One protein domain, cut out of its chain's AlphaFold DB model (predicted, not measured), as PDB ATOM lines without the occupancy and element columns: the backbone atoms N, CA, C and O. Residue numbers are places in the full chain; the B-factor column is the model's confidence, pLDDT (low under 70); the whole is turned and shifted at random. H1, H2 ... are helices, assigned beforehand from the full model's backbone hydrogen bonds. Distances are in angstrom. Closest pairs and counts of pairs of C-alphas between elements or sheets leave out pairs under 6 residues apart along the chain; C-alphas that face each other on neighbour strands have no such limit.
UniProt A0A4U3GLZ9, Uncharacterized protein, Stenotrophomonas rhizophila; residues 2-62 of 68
ATOM      1  N   ARG A   2     -43.814   8.235  35.270       95.38
ATOM      2  CA  ARG A   2     -45.031   7.391  35.104       95.38
ATOM      3  C   ARG A   2     -45.518   6.687  36.383       95.38
ATOM      4  O   ARG A   2     -46.708   6.691  36.675       95.38
ATOM      5  N   ARG A   3     -44.602   6.102  37.167       96.00
ATOM      6  CA  ARG A   3     -44.926   5.458  38.456       96.00
ATOM      7  C   ARG A   3     -45.513   6.447  39.475       96.00
ATOM      8  O   ARG A   3     -46.427   6.082  40.203       96.00
ATOM      9  N   ALA A   4     -45.010   7.681  39.512       94.56
ATOM     10  CA  ALA A   4     -45.511   8.721  40.410       94.56
ATOM     11  C   ALA A   4     -46.918   9.186  40.009       94.56
ATOM     12  O   ALA A   4     -47.759   9.330  40.887       94.56
ATOM     13  N   CYS A   5     -47.201   9.315  38.706       96.31
ATOM     14  CA  CYS A   5     -48.555   9.590  38.214       96.31
ATOM     15  C   CYS A   5     -49.541   8.497  38.634       96.31
ATOM     16  O   CYS A   5     -50.597   8.811  39.166       96.31
ATOM     17  N   ARG A   6     -49.177   7.217  38.458       97.38
ATOM     18  CA  ARG A   6     -50.031   6.101  38.900       97.38
ATOM     19  C   ARG A   6     -50.309   6.181  40.394       97.38
ATOM     20  O   ARG A   6     -51.462   6.208  40.779       97.38
ATOM     21  N   LYS A   7     -49.269   6.357  41.214       96.44
ATOM     22  CA  LYS A   7     -49.422   6.492  42.667       96.44
ATOM     23  C   LYS A   7     -50.318   7.672  43.063       96.44
ATOM     24  O   LYS A   7     -51.101   7.547  43.996       96.44
ATOM     25  N   PHE A   8     -50.208   8.806  42.369       96.75
ATOM     26  CA  PHE A   8     -51.103   9.944  42.568       96.75
ATOM     27  C   PHE A   8     -52.557   9.559  42.266       96.75
ATOM     28  O   PHE A   8     -53.423   9.755  43.117       96.75
ATOM     29  N   CYS A   9     -52.815   8.956  41.102       96.19
ATOM     30  CA  CYS A   9     -54.149   8.504  40.704       96.19
ATOM     31  C   CYS A   9     -54.707   7.427  41.644       96.19
ATOM     32  O   CYS A   9     -55.881   7.480  41.978       96.19
ATOM     33  N   ASP A  10     -53.877   6.500  42.122       96.88
ATOM     34  CA  ASP A  10     -54.288   5.443  43.050       96.88
ATOM     35  C   ASP A  10     -54.749   6.020  44.398       96.88
ATOM     36  O   ASP A  10     -55.633   5.462  45.047       96.88
ATOM     37  N   ILE A  11     -54.155   7.137  44.835       95.44
ATOM     38  CA  ILE A  11     -54.494   7.793  46.105       95.44
ATOM     39  C   ILE A  11     -55.681   8.743  45.930       95.44
ATOM     40  O   ILE A  11     -56.654   8.640  46.672       95.44
ATOM     41  N   VAL A  12     -55.597   9.671  44.975       95.00
ATOM     42  CA  VAL A  12     -56.591  10.742  44.780       95.00
ATOM     43  C   VAL A  12     -57.827  10.240  44.035       95.00
ATOM     44  O   VAL A  12     -58.929  10.686  44.317       95.00
ATOM     45  N   GLY A  13     -57.665   9.284  43.122       91.88
ATOM     46  CA  GLY A  13     -58.766   8.617  42.422       91.88
ATOM     47  C   GLY A  13     -59.361   7.434  43.190       91.88
ATOM     48  O   GLY A  13     -60.232   6.742  42.670       91.88
ATOM     49  N   SER A  14     -58.894   7.166  44.415       93.69
ATOM     50  CA  SER A  14     -59.486   6.133  45.263       93.69
ATOM     51  C   SER A  14     -60.920   6.516  45.643       93.69
ATOM     52  O   SER A  14     -61.120   7.629  46.121       93.69
ATOM     53  N   PRO A  15     -61.900   5.593  45.618       92.38
ATOM     54  CA  PRO A  15     -63.235   5.855  46.168       92.38
ATOM     55  C   PRO A  15     -63.212   6.281  47.645       92.38
ATOM     56  O   PRO A  15     -64.116   6.953  48.133       92.38
ATOM     57  N   ARG A  16     -62.152   5.908  48.381       91.75
ATOM     58  CA  ARG A  16     -61.947   6.341  49.770       91.75
ATOM     59  C   ARG A  16     -61.618   7.824  49.874       91.75
ATOM     60  O   ARG A  16     -61.913   8.421  50.903       91.75
ATOM     61  N   PHE A  17     -61.001   8.403  48.845       92.69
ATOM     62  CA  PHE A  17     -60.651   9.815  48.825       92.69
ATOM     63  C   PHE A  17     -61.903  10.683  48.971       92.69
ATOM     64  O   PHE A  17     -61.938  11.557  49.833       92.69
ATOM     65  N   ASP A  18     -62.955  10.374  48.211       91.69
ATOM     66  CA  ASP A  18     -64.202  11.144  48.203       91.69
ATOM     67  C   ASP A  18     -64.950  11.098  49.536       91.69
ATOM     68  O   ASP A  18     -65.557  12.099  49.934       91.69
ATOM     69  N   ALA A  19     -64.826   9.975  50.250       94.75
ATOM     70  CA  ALA A  19     -65.431   9.746  51.557       94.75
ATOM     71  C   ALA A  19     -64.795  10.572  52.692       94.75
ATOM     72  O   ALA A  19     -65.391  10.696  53.763       94.75
ATOM     73  N   PHE A  20     -63.603  11.149  52.500       94.56
ATOM     74  CA  PHE A  20     -62.973  11.969  53.533       94.56
ATOM     75  C   PHE A  20     -63.615  13.365  53.656       94.56
ATOM     76  O   PHE A  20     -64.045  13.956  52.657       94.56
ATOM     77  N   PRO A  21     -63.602  13.969  54.863       96.62
ATOM     78  CA  PRO A  21     -63.965  15.371  55.049       96.62
ATOM     79  C   PRO A  21     -63.105  16.310  54.196       96.62
ATOM     80  O   PRO A  21     -61.928  16.043  53.941       96.62
ATOM     81  N   PHE A  22     -63.661  17.459  53.802       95.19
ATOM     82  CA  PHE A  22     -62.971  18.422  52.935       95.19
ATOM     83  C   PHE A  22     -61.559  18.831  53.413       95.19
ATOM     84  O   PHE A  22     -60.642  18.799  52.588       95.19
ATOM     85  N   PRO A  23     -61.312  19.136  54.705       96.75
ATOM     86  CA  PRO A  23     -59.963  19.475  55.170       96.75
ATOM     87  C   PRO A  23     -58.949  18.342  54.948       96.75
ATOM     88  O   PRO A  23     -57.806  18.589  54.564       96.75
ATOM     89  N   VAL A  24     -59.386  17.092  55.126       96.38
ATOM     90  CA  VAL A  24     -58.561  15.897  54.912       96.38
ATOM     91  C   VAL A  24     -58.285  15.705  53.421       96.38
ATOM     92  O   VAL A  24     -57.131  15.511  53.043       96.38
ATOM     93  N   LYS A  25     -59.302  15.853  52.559       96.25
ATOM     94  CA  LYS A  25     -59.130  15.813  51.095       96.25
ATOM     95  C   LYS A  25     -58.126  16.853  50.613       96.25
ATOM     96  O   LYS A  25     -57.211  16.519  49.866       96.25
ATOM     97  N   LYS A  26     -58.248  18.094  51.095       96.62
ATOM     98  CA  LYS A  26     -57.320  19.186  50.772       96.62
ATOM     99  C   LYS A  26     -55.889  18.856  51.204       96.62
ATOM    100  O   LYS A  26     -54.958  19.072  50.432       96.62
ATOM    101  N   SER A  27     -55.712  18.307  52.407       97.06
ATOM    102  CA  SER A  27     -54.399  17.894  52.917       97.06
ATOM    103  C   SER A  27     -53.774  16.775  52.075       97.06
ATOM    104  O   SER A  27     -52.624  16.896  51.646       97.06
ATOM    105  N   ILE A  28     -54.539  15.719  51.774       96.62
ATOM    106  CA  ILE A  28     -54.084  14.601  50.935       96.62
ATOM    107  C   ILE A  28     -53.713  15.106  49.539       96.62
ATOM    108  O   ILE A  28     -52.611  14.824  49.072       96.62
ATOM    109  N   LEU A  29     -54.588  15.889  48.899       96.19
ATOM    110  CA  LEU A  29     -54.348  16.426  47.561       96.19
ATOM    111  C   LEU A  29     -53.079  17.281  47.520       96.19
ATOM    112  O   LEU A  29     -52.230  17.059  46.662       96.19
ATOM    113  N   SER A  30     -52.923  18.205  48.471       96.19
ATOM    114  CA  SER A  30     -51.726  19.045  48.576       96.19
ATOM    115  C   SER A  30     -50.458  18.193  48.681       96.19
ATOM    116  O   SER A  30     -49.533  18.345  47.887       96.19
ATOM    117  N   ARG A  31     -50.450  17.204  49.584       96.50
ATOM    118  CA  ARG A  31     -49.301  16.313  49.785       96.50
ATOM    119  C   ARG A  31     -48.954  15.504  48.537       96.50
ATOM    120  O   ARG A  31     -47.776  15.383  48.193       96.50
ATOM    121  N   GLU A  32     -49.946  14.908  47.880       96.69
ATOM    122  CA  GLU A  32     -49.694  14.099  46.685       96.69
ATOM    123  C   GLU A  32     -49.285  14.968  45.482       96.69
ATOM    124  O   GLU A  32     -48.410  14.555  44.719       96.69
ATOM    125  N   LEU A  33     -49.807  16.196  45.356       95.19
ATOM    126  CA  LEU A  33     -49.347  17.170  44.358       95.19
ATOM    127  C   LEU A  33     -47.896  17.597  44.604       95.19
ATOM    128  O   LEU A  33     -47.105  17.592  43.664       95.19
ATOM    129  N   THR A  34     -47.506  17.898  45.847       93.56
ATOM    130  CA  THR A  34     -46.108  18.220  46.185       93.56
ATOM    131  C   THR A  34     -45.165  17.076  45.819       93.56
ATOM    132  O   THR A  34     -44.104  17.303  45.237       93.56
ATOM    133  N   ARG A  35     -45.554  15.826  46.101       94.44
ATOM    134  CA  ARG A  35     -44.768  14.645  45.710       94.44
ATOM    135  C   ARG A  35     -44.633  14.526  44.198       94.44
ATOM    136  O   ARG A  35     -43.541  14.236  43.712       94.44
ATOM    137  N   LEU A  36     -45.726  14.738  43.465       94.88
ATOM    138  CA  LEU A  36     -45.716  14.682  42.008       94.88
ATOM    139  C   LEU A  36     -44.809  15.777  41.436       94.88
ATOM    140  O   LEU A  36     -43.928  15.464  40.637       94.88
ATOM    141  N   ARG A  37     -44.948  17.018  41.923       93.31
ATOM    142  CA  ARG A  37     -44.104  18.162  41.547       93.31
ATOM    143  C   ARG A  37     -42.627  17.867  41.789       93.31
ATOM    144  O   ARG A  37     -41.838  18.055  40.879       93.31
ATOM    145  N   LYS A  38     -42.261  17.299  42.945       92.25
ATOM    146  CA  LYS A  38     -40.871  16.917  43.249       92.25
ATOM    147  C   LYS A  38     -40.299  15.921  42.235       92.25
ATOM    148  O   LYS A  38     -39.189  16.108  41.752       92.25
ATOM    149  N   VAL A  39     -41.045  14.865  41.901       94.56
ATOM    150  CA  VAL A  39     -40.581  13.844  40.942       94.56
ATOM    151  C   VAL A  39     -40.419  14.422  39.538       94.56
ATOM    152  O   VAL A  39     -39.484  14.048  38.835       94.56
ATOM    153  N   PHE A  40     -41.338  15.287  39.113       92.38
ATOM    154  CA  PHE A  40     -41.263  15.925  37.801       92.38
ATOM    155  C   PHE A  40     -40.160  16.976  37.747       92.38
ATOM    156  O   PHE A  40     -39.385  16.962  36.803       92.38
ATOM    157  N   GLY A  41     -40.038  17.815  38.772       90.94
ATOM    158  CA  GLY A  41     -38.989  18.821  38.870       90.94
ATOM    159  C   GLY A  41     -37.591  18.221  38.797       90.94
ATOM    160  O   GLY A  41     -36.780  18.697  38.017       90.94
ATOM    161  N   LEU A  42     -37.326  17.129  39.524       91.19
ATOM    162  CA  LEU A  42     -36.040  16.425  39.429       91.19
ATOM    163  C   LEU A  42     -35.777  15.881  38.019       91.19
ATOM    164  O   LEU A  42     -34.701  16.090  37.476       91.19
ATOM    165  N   ALA A  43     -36.768  15.230  37.406       90.94
ATOM    166  CA  ALA A  43     -36.610  14.680  36.061       90.94
ATOM    167  C   ALA A  43     -36.407  15.773  34.997       90.94
ATOM    168  O   ALA A  43     -35.635  15.583  34.064       90.94
ATOM    169  N   ILE A  44     -37.098  16.909  35.129       90.12
ATOM    170  CA  ILE A  44     -36.921  18.065  34.243       90.12
ATOM    171  C   ILE A  44     -35.522  18.649  34.436       90.12
ATOM    172  O   ILE A  44     -34.838  18.869  33.447       90.12
ATOM    173  N   ALA A  45     -35.069  18.825  35.679       88.00
ATOM    174  CA  ALA A  45     -33.729  19.326  35.970       88.00
ATOM    175  C   ALA A  45     -32.635  18.437  35.367       88.00
ATOM    176  O   ALA A  45     -31.747  18.944  34.693       88.00
ATOM    177  N   GLU A  46     -32.735  17.113  35.537       90.44
ATOM    178  CA  GLU A  46     -31.798  16.153  34.940       90.44
ATOM    179  C   GLU A  46     -31.722  16.305  33.415       90.44
ATOM    180  O   GLU A  46     -30.628  16.337  32.852       90.44
ATOM    181  N   VAL A  47     -32.870  16.436  32.742       90.75
ATOM    182  CA  VAL A  47     -32.925  16.645  31.287       90.75
ATOM    183  C   VAL A  47     -32.326  17.999  30.912       90.75
ATOM    184  O   VAL A  47     -31.473  18.061  30.031       90.75
ATOM    185  N   SER A  48     -32.716  19.080  31.584       90.44
ATOM    186  CA  SER A  48     -32.214  20.416  31.273       90.44
ATOM    187  C   SER A  48     -30.703  20.515  31.449       90.44
ATOM    188  O   SER A  48     -30.021  21.011  30.556       90.44
ATOM    189  N   THR A  49     -30.155  19.962  32.533       87.62
ATOM    190  CA  THR A  49     -28.704  19.910  32.751       87.62
ATOM    191  C   THR A  49     -28.001  19.043  31.705       87.62
ATOM    192  O   THR A  49     -26.956  19.444  31.199       87.62
ATOM    193  N   ALA A  50     -28.561  17.884  31.340       92.75
ATOM    194  CA  ALA A  50     -27.940  16.978  30.370       92.75
ATOM    195  C   ALA A  50     -27.850  17.567  28.952       92.75
ATOM    196  O   ALA A  50     -26.920  17.243  28.216       92.75
ATOM    197  N   TYR A  51     -28.803  18.420  28.574       93.31
ATOM    198  CA  TYR A  51     -28.885  19.004  27.232       93.31
ATOM    199  C   TYR A  51     -28.551  20.504  27.189       93.31
ATOM    200  O   TYR A  51     -28.659  21.109  26.126       93.31
ATOM    201  N   GLY A  52     -28.140  21.102  28.313       89.50
ATOM    202  CA  GLY A  52     -27.841  22.535  28.401       89.50
ATOM    203  C   GLY A  52     -29.048  23.424  28.089       89.50
ATOM    204  O   GLY A  52     -28.882  24.488  27.497       89.50
ATOM    205  N   LEU A  53     -30.260  22.969  28.426       87.69
ATOM    206  CA  LEU A  53     -31.482  23.739  28.210       87.69
ATOM    207  C   LEU A  53     -31.576  24.838  29.263       87.69
ATOM    208  O   LEU A  53     -31.568  24.550  30.461       87.69
ATOM    209  N   ASP A  54     -31.713  26.075  28.799       85.69
ATOM    210  CA  ASP A  54     -32.064  27.199  29.654       85.69
ATOM    211  C   ASP A  54     -33.540  27.082  30.056       85.69
ATOM    212  O   ASP A  54     -34.419  26.921  29.204       85.69
ATOM    213  N   VAL A  55     -33.807  27.074  31.360       81.06
ATOM    214  CA  VAL A  55     -35.156  26.913  31.909       81.06
ATOM    215  C   VAL A  55     -35.581  28.255  32.467       81.06
ATOM    216  O   VAL A  55     -34.969  28.739  33.413       81.06
ATOM    217  N   GLU A  56     -36.658  28.815  31.917       81.44
ATOM    218  CA  GLU A  56     -37.249  30.061  32.411       81.44
ATOM    219  C   GLU A  56     -37.488  30.005  33.930       81.44
ATOM    220  O   GLU A  56     -37.969  28.995  34.457       81.44
ATOM    221  N   ASP A  57     -37.205  31.105  34.630       75.12
ATOM    222  CA  ASP A  57     -37.261  31.186  36.097       75.12
ATOM    223  C   ASP A  57     -38.614  30.739  36.680       75.12
ATOM    224  O   ASP A  57     -38.675  30.082  37.724       75.12
ATOM    225  N   GLU A  58     -39.721  31.028  35.990       72.38
ATOM    226  CA  GLU A  58     -41.056  30.591  36.412       72.38
ATOM    227  C   GLU A  58     -41.191  29.059  36.412       72.38
ATOM    228  O   GLU A  58     -41.767  28.472  37.337       72.38
ATOM    229  N   LEU A  59     -40.615  28.390  35.412       70.69
ATOM    230  CA  LEU A  59     -40.594  26.931  35.294       70.69
ATOM    231  C   LEU A  59     -39.576  26.304  36.250       70.69
ATOM    232  O   LEU A  59     -39.817  25.213  36.778       70.69
ATOM    233  N   ALA A  60     -38.489  27.015  36.547       73.75
ATOM    234  CA  ALA A  60     -37.496  26.602  37.528       73.75
ATOM    235  C   ALA A  60     -38.113  26.415  38.926       73.75
ATOM    236  O   ALA A  60     -37.694  25.527  39.662       73.75
ATOM    237  N   THR A  61     -39.197  27.125  39.271       78.25
ATOM    238  CA  THR A  61     -39.919  26.931  40.549       78.25
ATOM    239  C   THR A  61     -40.453  25.505  40.765       78.25
ATOM    240  O   THR A  61     -40.866  25.139  41.873       78.25
ATOM    241  N   ILE A  62     -40.560  24.695  39.707       74.69
ATOM    242  CA  ILE A  62     -40.984  23.286  39.772       74.69
ATOM    243  C   ILE A  62     -39.823  22.386  40.193       74.69
ATOM    244  O   ILE A  62     -40.055  21.349  40.823       74.69
TER     245      ILE A  62
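AT A GLANCE: This is residues 2 to 62 of the 68 residues of an uncharacterized protein of Stenotrophomonas rhizophila (UniProt A0A4U3GLZ9). One long helix, H3, makes the longest axis of a rod, and the shorter H1 packs side by side with part of it, running opposite ways. At one end of H3 the small helix H2 sits in the turn that joins H1 to H3; beyond the other end, which sticks out at residues 46 to 52, the printed part folds back to the tiny H4, on the side of H3 away from H1. The printed part has 61 residues, with four named helices in the order H1, H2, H3, H4 and no named strand, and its class is all helix. It is loose, with a radius of gyration of the C-alphas of 14.8 A, and spans 46 by 22 by 10 A.

IN THESE COORDINATES: H3, residues 22 to 51, is 42.7 A long, from C-alpha 22 at (-62.971, 18.422, 52.935) to C-alpha 51 at (-28.885, 19.004, 27.232). H1, residues 2 to 12, is 15.4 A long and begins with C-alpha 2 at (-45.031, 7.391, 35.104). H2 is residues 15 to 19, 7.0 A, and H4 is residues 57 to 60, 4.8 A.

HOW THE PARTS SIT: H3 touches H1 with residues 28 to 39 alone, at a shallow tilt of 8 degrees, opposite ways; their closest C-alphas, of Phe 8 and Glu 32, are 6.0 A apart. H2 is close to H3 but not clearly touching, the closest C-alphas being those of Phe 17 and Lys 25, 6.6 A. H3 and H4 are near each other, with 5 pairs of C-alphas within 10 A. H4 is apart from H1 and H2. In H1 and H3 every O i to N i+4 pair is within hydrogen-bond range; in H2 0 of 1 is, beside 1 of 2 O i to N i+3 pairs, and H4 is too short for an i+4 pair.

THE WHOLE: The C-alphas farthest apart, of Ala 19 and Gly 52, are 46.0 A apart. The printed part has no cut, and its three links are tight. The mean pLDDT of the printed part is 91.4, that of H4 is 73, and no printed residue is under 70.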